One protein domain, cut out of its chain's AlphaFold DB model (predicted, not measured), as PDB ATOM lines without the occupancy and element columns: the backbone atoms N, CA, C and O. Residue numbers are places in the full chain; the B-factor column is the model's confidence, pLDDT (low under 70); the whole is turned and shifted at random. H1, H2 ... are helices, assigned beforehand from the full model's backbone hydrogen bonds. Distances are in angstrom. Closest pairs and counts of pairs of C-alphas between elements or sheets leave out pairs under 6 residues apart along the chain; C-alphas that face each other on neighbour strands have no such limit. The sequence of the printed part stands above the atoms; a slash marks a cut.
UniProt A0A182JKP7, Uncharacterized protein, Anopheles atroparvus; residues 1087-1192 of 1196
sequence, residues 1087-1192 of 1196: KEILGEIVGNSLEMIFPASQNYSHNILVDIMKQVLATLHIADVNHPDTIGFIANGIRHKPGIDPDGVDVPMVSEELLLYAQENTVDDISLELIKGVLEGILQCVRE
ATOM      1  N   LYS A1087     109.659 264.857 152.628       61.56
ATOM      2  CA  LYS A1087     108.517 265.179 151.772       61.56
ATOM      3  C   LYS A1087     107.804 263.950 151.191       61.56
ATOM      4  O   LYS A1087     106.577 263.925 151.206       61.56
ATOM      5  N   GLU A1088     108.510 262.929 150.703       58.47
ATOM      6  CA  GLU A1088     107.874 261.697 150.203       58.47
ATOM      7  C   GLU A1088     107.267 260.885 151.354       58.47
ATOM      8  O   GLU A1088     106.101 260.495 151.275       58.47
ATOM      9  N   ILE A1089     107.995 260.729 152.467       62.88
ATOM     10  CA  ILE A1089     107.491 260.013 153.653       62.88
ATOM     11  C   ILE A1089     106.280 260.726 154.262       62.88
ATOM     12  O   ILE A1089     105.266 260.092 154.547       62.88
ATOM     13  N   LEU A1090     106.341 262.049 154.426       68.06
ATOM     14  CA  LEU A1090     105.212 262.844 154.912       68.06
ATOM     15  C   LEU A1090     104.021 262.775 153.947       68.06
ATOM     16  O   LEU A1090     102.876 262.731 154.396       68.06
ATOM     17  N   GLY A1091     104.268 262.719 152.635       69.62
ATOM     18  CA  GLY A1091     103.227 262.559 151.616       69.62
ATOM     19  C   GLY A1091     102.498 261.225 151.728       69.62
ATOM     20  O   GLY A1091     101.269 261.185 151.646       69.62
ATOM     21  N   GLU A1092     103.238 260.151 151.986       65.12
ATOM     22  CA  GLU A1092     102.679 258.819 152.218       65.12
ATOM     23  C   GLU A1092     101.971 258.698 153.572       65.12
ATOM     24  O   GLU A1092     100.893 258.111 153.628       65.12
ATOM     25  N   ILE A1093     102.505 259.288 154.650       72.06
ATOM     26  CA  ILE A1093     101.859 259.310 155.978       72.06
ATOM     27  C   ILE A1093     100.502 260.016 155.900       72.06
ATOM     28  O   ILE A1093      99.488 259.486 156.364       72.06
ATOM     29  N   VAL A1094     100.459 261.192 155.266       73.56
ATOM     30  CA  VAL A1094      99.210 261.938 155.068       73.56
ATOM     31  C   VAL A1094      98.257 261.157 154.155       73.56
ATOM     32  O   VAL A1094      97.066 261.071 154.451       73.56
ATOM     33  N   GLY A1095      98.760 260.540 153.081       71.88
ATOM     34  CA  GLY A1095      97.966 259.703 152.177       71.88
ATOM     35  C   GLY A1095      97.330 258.488 152.865       71.88
ATOM     36  O   GLY A1095      96.124 258.282 152.746       71.88
ATOM     37  N   ASN A1096      98.112 257.729 153.633       71.69
ATOM     38  CA  ASN A1096      97.660 256.540 154.361       71.69
ATOM     39  C   ASN A1096      96.659 256.889 155.467       71.69
ATOM     40  O   ASN A1096      95.624 256.235 155.585       71.69
ATOM     41  N   SER A1097      96.920 257.944 156.243       73.25
ATOM     42  CA  SER A1097      96.015 258.383 157.318       73.25
ATOM     43  C   SER A1097      94.654 258.838 156.764       73.25
ATOM     44  O   SER A1097      93.610 258.592 157.368       73.25
ATOM     45  N   LEU A1098      94.643 259.433 155.562       70.62
ATOM     46  CA  LEU A1098      93.421 259.803 154.836       70.62
ATOM     47  C   LEU A1098      92.670 258.604 154.226       70.62
ATOM     48  O   LEU A1098      91.462 258.703 154.016       70.62
ATOM     49  N   GLU A1099      93.349 257.497 153.909       69.56
ATOM     50  CA  GLU A1099      92.698 256.257 153.452       69.56
ATOM     51  C   GLU A1099      92.132 255.430 154.620       69.56
ATOM     52  O   GLU A1099      91.106 254.765 154.462       69.56
ATOM     53  N   MET A1100      92.775 255.482 155.790       65.06
ATOM     54  CA  MET A1100      92.417 254.687 156.970       65.06
ATOM     55  C   MET A1100      91.246 255.267 157.775       65.06
ATOM     56  O   MET A1100      90.472 254.507 158.366       65.06
ATOM     57  N   ILE A1101      91.088 256.594 157.801       65.94
ATOM     58  CA  ILE A1101      90.038 257.274 158.570       65.94
ATOM     59  C   ILE A1101      88.974 257.812 157.608       65.94
ATOM     60  O   ILE A1101      89.249 258.629 156.736       65.94
ATOM     61  N   PHE A1102      87.725 257.364 157.767       62.69
ATOM     62  CA  PHE A1102      86.624 257.756 156.882       62.69
ATOM     63  C   PHE A1102      85.986 259.104 157.290       62.69
ATOM     64  O   PHE A1102      85.719 259.299 158.477       62.69
ATOM     65  N   PRO A1103      85.583 259.975 156.334       61.56
ATOM     66  CA  PRO A1103      84.987 261.303 156.595       61.56
ATOM     67  C   PRO A1103      83.710 261.337 157.448       61.56
ATOM     68  O   PRO A1103      83.255 262.408 157.835       61.56
ATOM     69  N   ALA A1104      83.096 260.181 157.713       58.28
ATOM     70  CA  ALA A1104      81.853 260.054 158.472       58.28
ATOM     71  C   ALA A1104      82.059 259.837 159.988       58.28
ATOM     72  O   ALA A1104      81.073 259.699 160.715       58.28
ATOM     73  N   SER A1105      83.303 259.771 160.482       60.06
ATOM     74  CA  SER A1105      83.581 259.603 161.915       60.06
ATOM     75  C   SER A1105      83.280 260.881 162.710       60.06
ATOM     76  O   SER A1105      83.640 261.976 162.278       60.06
ATOM     77  N   GLN A1106      82.693 260.754 163.906       61.25
ATOM     78  CA  GLN A1106      82.637 261.864 164.868       61.25
ATOM     79  C   GLN A1106      84.070 262.341 165.167       61.25
ATOM     80  O   GLN A1106      84.956 261.514 165.370       61.25
ATOM     81  N   ASN A1107      84.300 263.657 165.160       69.00
ATOM     82  CA  ASN A1107      85.617 264.282 165.364       69.00
ATOM     83  C   ASN A1107      86.688 263.856 164.334       69.00
ATOM     84  O   ASN A1107      87.839 263.599 164.674       69.00
ATOM     85  N   TYR A1108      86.310 263.790 163.054       75.94
ATOM     86  CA  TYR A1108      87.192 263.426 161.937       75.94
ATOM     87  C   TYR A1108      88.508 264.226 161.881       75.94
ATOM     88  O   TYR A1108      89.575 263.634 161.732       75.94
ATOM     89  N   SER A1109      88.457 265.552 162.064       74.38
ATOM     90  CA  SER A1109      89.651 266.413 162.066       74.38
ATOM     91  C   SER A1109      90.607 266.099 163.221       74.38
ATOM     92  O   SER A1109      91.817 266.056 163.019       74.38
ATOM     93  N   HIS A1110      90.067 265.817 164.408       79.69
ATOM     94  CA  HIS A1110      90.831 265.409 165.586       79.69
ATOM     95  C   HIS A1110      91.518 264.053 165.365       79.69
ATOM     96  O   HIS A1110      92.730 263.950 165.523       79.69
ATOM     97  N   ASN A1111      90.773 263.038 164.921       77.62
ATOM     98  CA  ASN A1111      91.303 261.682 164.744       77.62
ATOM     99  C   ASN A1111      92.373 261.603 163.646       77.62
ATOM    100  O   ASN A1111      93.358 260.890 163.810       77.62
ATOM    101  N   ILE A1112      92.209 262.352 162.549       79.88
ATOM    102  CA  ILE A1112      93.213 262.412 161.478       79.88
ATOM    103  C   ILE A1112      94.498 263.069 161.952       79.88
ATOM    104  O   ILE A1112      95.575 262.548 161.683       79.88
ATOM    105  N   LEU A1113      94.404 264.204 162.648       79.88
ATOM    106  CA  LEU A1113      95.596 264.886 163.147       79.88
ATOM    107  C   LEU A1113      96.316 264.045 164.199       79.88
ATOM    108  O   LEU A1113      97.540 263.975 164.175       79.88
ATOM    109  N   VAL A1114      95.574 263.361 165.073       80.12
ATOM    110  CA  VAL A1114      96.147 262.421 166.043       80.12
ATOM    111  C   VAL A1114      96.874 261.278 165.331       80.12
ATOM    112  O   VAL A1114      98.005 260.980 165.696       80.12
ATOM    113  N   ASP A1115      96.281 260.654 164.313       77.62
ATOM    114  CA  ASP A1115      96.904 259.532 163.594       77.62
ATOM    115  C   ASP A1115      98.140 259.964 162.788       77.62
ATOM    116  O   ASP A1115      99.204 259.357 162.914       77.62
ATOM    117  N   ILE A1116      98.049 261.084 162.061       79.19
ATOM    118  CA  ILE A1116      99.186 261.665 161.334       79.19
ATOM    119  C   ILE A1116     100.319 261.994 162.305       79.19
ATOM    120  O   ILE A1116     101.464 261.638 162.045       79.19
ATOM    121  N   MET A1117     100.025 262.615 163.450       79.75
ATOM    122  CA  MET A1117     101.050 262.955 164.438       79.75
ATOM    123  C   MET A1117     101.619 261.722 165.144       79.75
ATOM    124  O   MET A1117     102.822 261.679 165.384       79.75
ATOM    125  N   LYS A1118     100.813 260.691 165.430       76.88
ATOM    126  CA  LYS A1118     101.302 259.407 165.968       76.88
ATOM    127  C   LYS A1118     102.261 258.722 164.996       76.88
ATOM    128  O   LYS A1118     103.259 258.154 165.440       76.88
ATOM    129  N   GLN A1119     101.977 258.786 163.694       71.88
ATOM    130  CA  GLN A1119     102.848 258.251 162.648       71.88
ATOM    131  C   GLN A1119     104.109 259.109 162.487       71.88
ATOM    132  O   GLN A1119     105.202 258.561 162.533       71.88
ATOM    133  N   VAL A1120     103.985 260.438 162.433       75.38
ATOM    134  CA  VAL A1120     105.116 261.380 162.321       75.38
ATOM    135  C   VAL A1120     106.080 261.272 163.505       75.38
ATOM    136  O   VAL A1120     107.284 261.151 163.292       75.38
ATOM    137  N   LEU A1121     105.567 261.241 164.739       72.19
ATOM    138  CA  LEU A1121     106.370 261.054 165.956       72.19
ATOM    139  C   LEU A1121     107.031 259.669 166.025       72.19
ATOM    140  O   LEU A1121     108.030 259.496 166.718       72.19
ATOM    141  N   ALA A1122     106.480 258.674 165.325       65.12
ATOM    142  CA  ALA A1122     107.061 257.338 165.238       65.12
ATOM    143  C   ALA A1122     108.108 257.205 164.117       65.12
ATOM    144  O   ALA A1122     108.914 256.273 164.168       65.12
ATOM    145  N   THR A1123     108.090 258.090 163.114       64.50
ATOM    146  CA  THR A1123     108.923 257.989 161.904       64.50
ATOM    147  C   THR A1123     110.043 259.023 161.812       64.50
ATOM    148  O   THR A1123     111.066 258.715 161.210       64.50
ATOM    149  N   LEU A1124     109.862 260.235 162.352       67.62
ATOM    150  CA  LEU A1124     110.808 261.354 162.214       67.62
ATOM    151  C   LEU A1124     111.512 261.681 163.540       67.62
ATOM    152  O   LEU A1124     110.950 261.489 164.617       67.62
ATOM    153  N   HIS A1125     112.745 262.190 163.461       65.00
ATOM    154  CA  HIS A1125     113.508 262.647 164.627       65.00
ATOM    155  C   HIS A1125     112.918 263.957 165.183       65.00
ATOM    156  O   HIS A1125     112.399 264.766 164.415       65.00
ATOM    157  N   ILE A1126     113.040 264.230 166.492       66.81
ATOM    158  CA  ILE A1126     112.482 265.450 167.128       66.81
ATOM    159  C   ILE A1126     112.869 266.746 166.397       66.81
ATOM    160  O   ILE A1126     112.056 267.665 166.281       66.81
ATOM    161  N   ALA A1127     114.110 266.813 165.910       62.66
ATOM    162  CA  ALA A1127     114.634 267.970 165.188       62.66
ATOM    163  C   ALA A1127     113.871 268.235 163.876       62.66
ATOM    164  O   ALA A1127     113.629 269.391 163.533       62.66
ATOM    165  N   ASP A1128     113.426 267.171 163.206       67.69
ATOM    166  CA  ASP A1128     112.725 267.227 161.921       67.69
ATOM    167  C   ASP A1128     111.209 267.371 162.105       67.69
ATOM    168  O   ASP A1128     110.538 267.987 161.279       67.69
ATOM    169  N   VAL A1129     110.659 266.864 163.218       71.88
ATOM    170  CA  VAL A1129     109.245 267.044 163.599       71.88
ATOM    171  C   VAL A1129     108.920 268.524 163.833       71.88
ATOM    172  O   VAL A1129     107.842 268.983 163.459       71.88
ATOM    173  N   ASN A1130     109.851 269.280 164.421       74.00
ATOM    174  CA  ASN A1130     109.682 270.712 164.689       74.00
ATOM    175  C   ASN A1130     110.139 271.614 163.522       74.00
ATOM    176  O   ASN A1130     110.133 272.840 163.641       74.00
ATOM    177  N   HIS A1131     110.572 271.035 162.398       78.31
ATOM    178  CA  HIS A1131     111.035 271.815 161.256       78.31
ATOM    179  C   HIS A1131     109.843 272.465 160.518       78.31
ATOM    180  O   HIS A1131     108.839 271.790 160.259       78.31
ATOM    181  N   PRO A1132     109.922 273.754 160.129       71.69
ATOM    182  CA  PRO A1132     108.813 274.465 159.484       71.69
ATOM    183  C   PRO A1132     108.367 273.829 158.159       71.69
ATOM    184  O   PRO A1132     107.181 273.857 157.836       71.69
ATOM    185  N   ASP A1133     109.282 273.194 157.422       71.06
ATOM    186  CA  ASP A1133     108.945 272.497 156.172       71.06
ATOM    187  C   ASP A1133     108.061 271.265 156.411       71.06
ATOM    188  O   ASP A1133     107.150 271.001 155.626       71.06
ATOM    189  N   THR A1134     108.279 270.541 157.512       71.12
ATOM    190  CA  THR A1134     107.486 269.373 157.923       71.12
ATOM    191  C   THR A1134     106.060 269.794 158.274       71.12
ATOM    192  O   THR A1134     105.087 269.220 157.780       71.12
ATOM    193  N   ILE A1135     105.942 270.873 159.056       77.69
ATOM    194  CA  ILE A1135     104.677 271.507 159.449       77.69
ATOM    195  C   ILE A1135     103.903 271.992 158.214       77.69
ATOM    196  O   ILE A1135     102.718 271.684 158.055       77.69
ATOM    197  N   GLY A1136     104.579 272.701 157.304       75.06
ATOM    198  CA  GLY A1136     103.982 273.219 156.073       75.06
ATOM    199  C   GLY A1136     103.547 272.118 155.102       75.06
ATOM    200  O   GLY A1136     102.495 272.229 154.467       75.06
ATOM    201  N   PHE A1137     104.310 271.028 155.000       75.00
ATOM    202  CA  PHE A1137     103.988 269.910 154.116       75.00
ATOM    203  C   PHE A1137     102.754 269.128 154.596       75.00
ATOM    204  O   PHE A1137     101.844 268.868 153.803       75.00
ATOM    205  N   ILE A1138     102.674 268.828 155.898       76.88
ATOM    206  CA  ILE A1138     101.500 268.183 156.510       76.88
ATOM    207  C   ILE A1138     100.260 269.075 156.348       76.88
ATOM    208  O   ILE A1138      99.211 268.600 155.907       76.88
ATOM    209  N   ALA A1139     100.385 270.377 156.627       77.81
ATOM    210  CA  ALA A1139      99.295 271.337 156.465       77.81
ATOM    211  C   ALA A1139      98.759 271.362 155.022       77.81
ATOM    212  O   ALA A1139      97.551 271.244 154.808       77.81
ATOM    213  N   ASN A1140      99.642 271.431 154.020       77.81
ATOM    214  CA  ASN A1140      99.261 271.453 152.604       77.81
ATOM    215  C   ASN A1140      98.570 270.160 152.136       77.81
ATOM    216  O   ASN A1140      97.642 270.224 151.325       77.81
ATOM    217  N   GLY A1141      98.967 268.996 152.663       71.44
ATOM    218  CA  GLY A1141      98.338 267.710 152.334       71.44
ATOM    219  C   GLY A1141      96.901 267.562 152.858       71.44
ATOM    220  O   GLY A1141      96.071 266.889 152.239       71.44
ATOM    221  N   ILE A1142      96.581 268.237 153.965       75.50
ATOM    222  CA  ILE A1142      95.288 268.160 154.666       75.50
ATOM    223  C   ILE A1142      94.314 269.257 154.185       75.50
ATOM    224  O   ILE A1142      93.104 269.039 154.086       75.50
ATOM    225  N   ARG A1143      94.837 270.429 153.810       71.44
ATOM    226  CA  ARG A1143      94.102 271.678 153.539       71.44
ATOM    227  C   ARG A1143      92.957 271.610 152.519       71.44
ATOM    228  O   ARG A1143      91.986 272.351 152.638       71.44
ATOM    229  N   HIS A1144      93.060 270.762 151.497       66.56
ATOM    230  CA  HIS A1144      92.090 270.704 150.389       66.56
ATOM    231  C   HIS A1144      91.053 269.574 150.514       66.56
ATOM    232  O   HIS A1144      90.338 269.282 149.551       66.56
ATOM    233  N   LYS A1145      90.968 268.907 151.671       70.00
ATOM    234  CA  LYS A1145      90.100 267.736 151.866       70.00
ATOM    235  C   LYS A1145      88.765 268.109 152.542       70.00
ATOM    236  O   LYS A1145      88.755 268.877 153.500       70.00
ATOM    237  N   PRO A1146      87.621 267.576 152.065       59.84
ATOM    238  CA  PRO A1146      86.305 267.893 152.621       59.84
ATOM    239  C   PRO A1146      86.115 267.275 154.017       59.84
ATOM    240  O   PRO A1146      86.416 266.101 154.215       59.84
ATOM    241  N   GLY A1147      85.572 268.050 154.964       65.50
ATOM    242  CA  GLY A1147      85.232 267.586 156.321       65.50
ATOM    243  C   GLY A1147      86.244 267.934 157.419       65.50
ATOM    244  O   GLY A1147      86.033 267.554 158.567       65.50
ATOM    245  N   ILE A1148      87.319 268.656 157.093       68.00
ATOM    246  CA  ILE A1148      88.346 269.068 158.058       68.00
ATOM    247  C   ILE A1148      88.036 270.480 158.550       68.00
ATOM    248  O   ILE A1148      88.172 271.443 157.799       68.00
ATOM    249  N   ASP A1149      87.592 270.583 159.802       71.12
ATOM    250  CA  ASP A1149      87.343 271.854 160.482       71.12
ATOM    251  C   ASP A1149      88.499 272.153 161.457       71.12
ATOM    252  O   ASP A1149      88.636 271.430 162.455       71.12
ATOM    253  N   PRO A1150      89.357 273.156 161.176       65.88
ATOM    254  CA  PRO A1150      90.484 273.511 162.037       65.88
ATOM    255  C   PRO A1150      90.048 274.156 163.361       65.88
ATOM    256  O   PRO A1150      90.819 274.135 164.317       65.88
ATOM    257  N   ASP A1151      88.827 274.698 163.448       65.94
ATOM    258  CA  ASP A1151      88.314 275.341 164.666       65.94
ATOM    259  C   ASP A1151      87.621 274.344 165.614       65.94
ATOM    260  O   ASP A1151      87.372 274.659 166.777       65.94
ATOM    261  N   GLY A1152      87.363 273.118 165.142       65.06
ATOM    262  CA  GLY A1152      86.791 272.017 165.924       65.06
ATOM    263  C   GLY A1152      87.813 271.112 166.628       65.06
ATOM    264  O   GLY A1152      87.412 270.115 167.228       65.06
ATOM    265  N   VAL A1153      89.117 271.408 166.539       72.50
ATOM    266  CA  VAL A1153      90.194 270.586 167.122       72.50
ATOM    267  C   VAL A1153      90.611 271.139 168.485       72.50
ATOM    268  O   VAL A1153      91.173 272.228 168.581       72.50
ATOM    269  N   ASP A1154      90.381 270.362 169.544       77.56
ATOM    270  CA  ASP A1154      90.813 270.711 170.899       77.56
ATOM    271  C   ASP A1154      92.304 270.380 171.111       77.56
ATOM    272  O   ASP A1154      92.678 269.261 171.470       77.56
ATOM    273  N   VAL A1155      93.167 271.360 170.834       76.44
ATOM    274  CA  VAL A1155      94.637 271.254 170.907       76.44
ATOM    275  C   VAL A1155      95.158 270.712 172.250       76.44
ATOM    276  O   VAL A1155      95.997 269.812 172.210       76.44
ATOM    277  N   PRO A1156      94.713 271.177 173.441       76.88
ATOM    278  CA  PRO A1156      95.187 270.623 174.709       76.88
ATOM    279  C   PRO A1156      94.844 269.136 174.867       76.88
ATOM    280  O   PRO A1156      95.726 268.368 175.246       76.88
ATOM    281  N   MET A1157      93.635 268.711 174.489       77.44
ATOM    282  CA  MET A1157      93.227 267.304 174.559       77.44
ATOM    283  C   MET A1157      94.057 266.418 173.611       77.44
ATOM    284  O   MET A1157      94.556 265.374 174.025       77.44
ATOM    285  N   VAL A1158      94.279 266.863 172.366       79.12
ATOM    286  CA  VAL A1158      95.159 266.172 171.398       79.12
ATOM    287  C   VAL A1158      96.592 266.089 171.923       79.12
ATOM    288  O   VAL A1158      97.241 265.054 171.805       79.12
ATOM    289  N   SER A1159      97.098 267.175 172.511       79.88
ATOM    290  CA  SER A1159      98.473 267.237 173.007       79.88
ATOM    291  C   SER A1159      98.719 266.312 174.200       79.88
ATOM    292  O   SER A1159      99.797 265.736 174.294       79.88
ATOM    293  N   GLU A1160      97.730 266.125 175.080       79.38
ATOM    294  CA  GLU A1160      97.814 265.186 176.205       79.38
ATOM    295  C   GLU A1160      97.745 263.730 175.729       79.38
ATOM    296  O   GLU A1160      98.523 262.899 176.196       79.38
ATOM    297  N   GLU A1161      96.888 263.422 174.747       79.50
ATOM    298  CA  GLU A1161      96.824 262.085 174.144       79.50
ATOM    299  C   GLU A1161      98.118 261.732 173.391       79.50
ATOM    300  O   GLU A1161      98.636 260.620 173.513       79.50
ATOM    301  N   LEU A1162      98.682 262.686 172.646       78.69
ATOM    302  CA  LEU A1162      99.957 262.511 171.951       78.69
ATOM    303  C   LEU A1162     101.148 262.474 172.910       78.69
ATOM    304  O   LEU A1162     102.113 261.779 172.612       78.69
ATOM    305  N   LEU A1163     101.091 263.166 174.054       80.19
ATOM    306  CA  LEU A1163     102.125 263.087 175.085       80.19
ATOM    307  C   LEU A1163     102.112 261.725 175.783       80.19
ATOM    308  O   LEU A1163     103.172 261.140 175.965       80.19
ATOM    309  N   LEU A1164     100.935 261.196 176.136       76.50
ATOM    310  CA  LEU A1164     100.802 259.833 176.661       76.50
ATOM    311  C   LEU A1164     101.328 258.813 175.648       76.50
ATOM    312  O   LEU A1164     102.137 257.953 175.989       76.50
ATOM    313  N   TYR A1165     100.953 258.972 174.377       73.31
ATOM    314  CA  TYR A1165     101.481 258.142 173.302       73.31
ATOM    315  C   TYR A1165     103.004 258.284 173.159       73.31
ATOM    316  O   TYR A1165     103.687 257.276 173.024       73.31
ATOM    317  N   ALA A1166     103.559 259.494 173.226       69.81
ATOM    318  CA  ALA A1166     104.997 259.744 173.180       69.81
ATOM    319  C   ALA A1166     105.731 259.130 174.382       69.81
ATOM    320  O   ALA A1166     106.708 258.423 174.202       69.81
ATOM    321  N   GLN A1167     105.241 259.298 175.608       69.69
ATOM    322  CA  GLN A1167     105.869 258.726 176.806       69.69
ATOM    323  C   GLN A1167     105.871 257.192 176.798       69.69
ATOM    324  O   GLN A1167     106.807 256.567 177.289       69.69
ATOM    325  N   GLU A1168     104.849 256.574 176.208       65.25
ATOM    326  CA  GLU A1168     104.782 255.120 176.050       65.25
ATOM    327  C   GLU A1168     105.623 254.600 174.869       65.25
ATOM    328  O   GLU A1168     105.975 253.415 174.840       65.25
ATOM    329  N   ASN A1169     105.936 255.449 173.877       57.25
ATOM    330  CA  ASN A1169     106.439 254.994 172.579       57.25
ATOM    331  C   ASN A1169     107.727 255.673 172.067       57.25
ATOM    332  O   ASN A1169     108.393 255.068 171.233       57.25
ATOM    333  N   THR A1170     108.145 256.845 172.522       59.06
ATOM    334  CA  THR A1170     109.367 257.540 172.070       59.06
ATOM    335  C   THR A1170     110.402 257.624 173.192       59.06
ATOM    336  O   THR A1170     110.062 257.534 174.364       59.06
ATOM    337  N   VAL A1171     111.683 257.749 172.839       48.56
ATOM    338  CA  VAL A1171     112.799 257.801 173.818       48.56
ATOM    339  C   VAL A1171     113.201 259.222 174.160       48.56
ATOM    340  O   VAL A1171     113.802 259.463 175.200       48.56
ATOM    341  N   ASP A1172     112.875 260.153 173.275       58.34
ATOM    342  CA  ASP A1172     113.190 261.545 173.487       58.34
ATOM    343  C   ASP A1172     112.145 262.146 174.435       58.34
ATOM    344  O   ASP A1172     110.949 261.866 174.301       58.34
ATOM    345  N   ASP A1173     112.591 262.972 175.385       60.16
ATOM    346  CA  ASP A1173     111.715 263.729 176.284       60.16
ATOM    347  C   ASP A1173     110.935 264.771 175.470       60.16
ATOM    348  O   ASP A1173     111.313 265.942 175.360       60.16
ATOM    349  N   ILE A1174     109.841 264.336 174.845       67.75
ATOM    350  CA  ILE A1174     108.963 265.223 174.096       67.75
ATOM    351  C   ILE A1174     108.201 266.081 175.103       67.75
ATOM    352  O   ILE A1174     107.374 265.595 175.877       67.75
ATOM    353  N   SER A1175     108.473 267.384 175.094       75.38
ATOM    354  CA  SER A1175     107.740 268.322 175.931       75.38
ATOM    355  C   SER A1175     106.330 268.548 175.379       75.38
ATOM    356  O   SER A1175     106.103 268.631 174.170       75.38
ATOM    357  N   LEU A1176     105.365 268.707 176.289       77.19
ATOM    358  CA  LEU A1176     103.991 269.083 175.945       77.19
ATOM    359  C   LEU A1176     103.957 270.389 175.124       77.19
ATOM    360  O   LEU A1176     103.111 270.557 174.252       77.19
ATOM    361  N   GLU A1177     104.896 271.301 175.384       75.81
ATOM    362  CA  GLU A1177     105.045 272.570 174.663       75.81
ATOM    363  C   GLU A1177     105.484 272.372 173.206       75.81
ATOM    364  O   GLU A1177     105.000 273.084 172.331       75.81
ATOM    365  N   LEU A1178     106.332 271.376 172.922       76.69
ATOM    366  CA  LEU A1178     106.783 271.068 171.563       76.69
ATOM    367  C   LEU A1178     105.654 270.456 170.722       76.69
ATOM    368  O   LEU A1178     105.418 270.903 169.603       76.69
ATOM    369  N   ILE A1179     104.889 269.505 171.275       79.06
ATOM    370  CA  ILE A1179     103.711 268.935 170.589       79.06
ATOM    371  C   ILE A1179     102.662 270.020 170.331       79.06
ATOM    372  O   ILE A1179     102.119 270.101 169.229       79.06
ATOM    373  N   LYS A1180     102.392 270.873 171.328       80.19
ATOM    374  CA  LYS A1180     101.468 272.004 171.173       80.19
ATOM    375  C   LYS A1180     101.941 272.970 170.091       80.19
ATOM    376  O   LYS A1180     101.146 273.305 169.223       80.19
ATOM    377  N   GLY A1181     103.223 273.339 170.083       78.44
ATOM    378  CA  GLY A1181     103.796 274.236 169.077       78.44
ATOM    379  C   GLY A1181     103.697 273.691 167.648       78.44
ATOM    380  O   GLY A1181     103.330 274.428 166.736       78.44
ATOM    381  N   VAL A1182     103.944 272.391 167.450       78.62
ATOM    382  CA  VAL A1182     103.823 271.744 166.131       78.62
ATOM    383  C   VAL A1182     102.359 271.673 165.679       78.62
ATOM    384  O   VAL A1182     102.055 272.018 164.539       78.62
ATOM    385  N   LEU A1183     101.429 271.293 166.564       78.75
ATOM    386  CA  LEU A1183      99.992 271.246 166.254       78.75
ATOM    387  C   LEU A1183      99.410 272.631 165.947       78.75
ATOM    388  O   LEU A1183      98.657 272.783 164.984       78.75
ATOM    389  N   GLU A1184      99.762 273.638 166.747       79.56
ATOM    390  CA  GLU A1184      99.352 275.026 166.529       79.56
ATOM    391  C   GLU A1184      99.931 275.564 165.218       79.56
ATOM    392  O   GLU A1184      99.198 276.195 164.457       79.56
ATOM    393  N   GLY A1185     101.186 275.231 164.897       77.12
ATOM    394  CA  GLY A1185     101.817 275.554 163.617       77.12
ATOM    395  C   GLY A1185     101.098 274.929 162.418       77.12
ATOM    396  O   GLY A1185     100.791 275.630 161.453       77.12
ATOM    397  N   ILE A1186     100.747 273.637 162.484       76.81
ATOM    398  CA  ILE A1186     100.009 272.947 161.408       76.81
ATOM    399  C   ILE A1186      98.629 273.594 161.218       76.81
ATOM    400  O   ILE A1186      98.240 273.912 160.094       76.81
ATOM    401  N   LEU A1187      97.891 273.832 162.308       78.62
ATOM    402  CA  LEU A1187      96.558 274.442 162.259       78.62
ATOM    403  C   LEU A1187      96.599 275.901 161.779       78.62
ATOM    404  O   LEU A1187      95.698 276.331 161.058       78.62
ATOM    405  N   GLN A1188      97.642 276.656 162.127       77.69
ATOM    406  CA  GLN A1188      97.844 278.022 161.650       77.69
ATOM    407  C   GLN A1188      98.134 278.057 160.141       77.69
ATOM    408  O   GLN A1188      97.474 278.805 159.418       77.69
ATOM    409  N   CYS A1189      99.014 277.186 159.636       73.38
ATOM    410  CA  CYS A1189      99.293 277.073 158.201       73.38
ATOM    411  C   CYS A1189      98.076 276.604 157.379       73.38
ATOM    412  O   CYS A1189      97.935 276.974 156.213       73.38
ATOM    413  N   VAL A1190      97.162 275.823 157.966       72.38
ATOM    414  CA  VAL A1190      95.885 275.457 157.321       72.38
ATOM    415  C   VAL A1190      94.922 276.657 157.233       72.38
ATOM    416  O   VAL A1190      94.144 276.737 156.275       72.38
ATOM    417  N   ARG A1191      94.983 277.606 158.184       72.88
ATOM    418  CA  ARG A1191      94.119 278.806 158.257       72.88
ATOM    419  C   ARG A1191      94.541 279.946 157.316       72.88
ATOM    420  O   ARG A1191      93.674 280.680 156.841       72.88
ATOM    421  N   GLU A1192      95.831 280.122 157.038       65.94
ATOM    422  CA  GLU A1192      96.350 281.243 156.230       65.94
ATOM    423  C   GLU A1192      96.167 281.015 154.712       65.94
ATOM    424  O   GLU A1192      96.563 279.959 154.225       65.94
TER     425      GLU A1192
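AT A GLANCE: This is residues 1087 to 1192 of the 1196 residues of an uncharacterized protein of Anopheles atroparvus (UniProt A0A182JKP7). Five helices touch one another in a ring, in the order H1, H2, H5, H6, H4 and back to H1, with H2 set inward, nearest to the middle. The short H3 lies at one end of the ring, and the long link from H4 to H5 swings out at the opposite end. The printed part has 106 residues with six named helices, H1 to H6 in order along the chain, and no named strand; its class is all helix. It is compact, with a radius of gyration of the C-alphas of 12.6 A, and rounded, spanning 35 by 27 by 26 A.

IN THESE COORDINATES: Find C-alpha 1087 at (108.517, 265.179, 151.772); from there H1 runs over residues 1087 to 1100, 19.9 A from first to last C-alpha. H2, residues 1108 to 1123, covers 22.4 A. Next come H3, residues 1126 to 1129, 5.0 A long, and H4, residues 1132 to 1142, 15.7 A long. Look for H5 at C-alpha 1155, (94.637, 271.254, 170.907); it runs to residue 1169 over 20.2 A. H6, residues 1176 to 1191, covers 22.5 A and ends at C-alpha 1191, (94.119, 278.806, 158.257).

HOW THE PARTS SIT: Begin at H1, which forms a helical hairpin with H2: they touch, closest at the C-alphas of Ser 1097 and Ile 1116, 6.1 A apart, and run opposite ways at a steep tilt of 43 degrees. H1 also touches H4, closest at the C-alphas of Val 1094 and Gly 1141, 6.4 A apart; the two run the same way at a shallow tilt of 34 degrees, only just short of steep. H2 touches H5 at the C-alphas of Val 1114 and Val 1158, their closest, 6.6 A apart; these run the same way at a shallow tilt of 33 degrees, again only just short of steep. H3 is close to but not clearly touching H2, with the C-alphas of Leu 1121 and Val 1129 closest at 7.0 A. H4 touches H6, closest at the C-alphas of Ala 1139 and Ile 1186, 5.2 A apart, the same way at a steep tilt of 54 degrees. H5 touches H6, closest at the C-alphas of Ser 1159 and Lys 1180, 5.9 A apart, opposite ways at a steep tilt of 50 degrees. H2 is near both H4 and H6, while H1 and H5 are apart. In H1, H2, H4, H5 and H6 every O i to N i+4 pair is within hydrogen-bond range; H3 is too short for such a pair.

THE WHOLE: The C-alphas farthest apart are those of Pro 1146 and Val 1171, at 35.4 A. The printed part has no cut, and its one long link is residues 1143 to 1154. The model's mean pLDDT over the printed part is 71.6; 39 residues are under 70, among them 1099 to 1107 and 1166 to 1174.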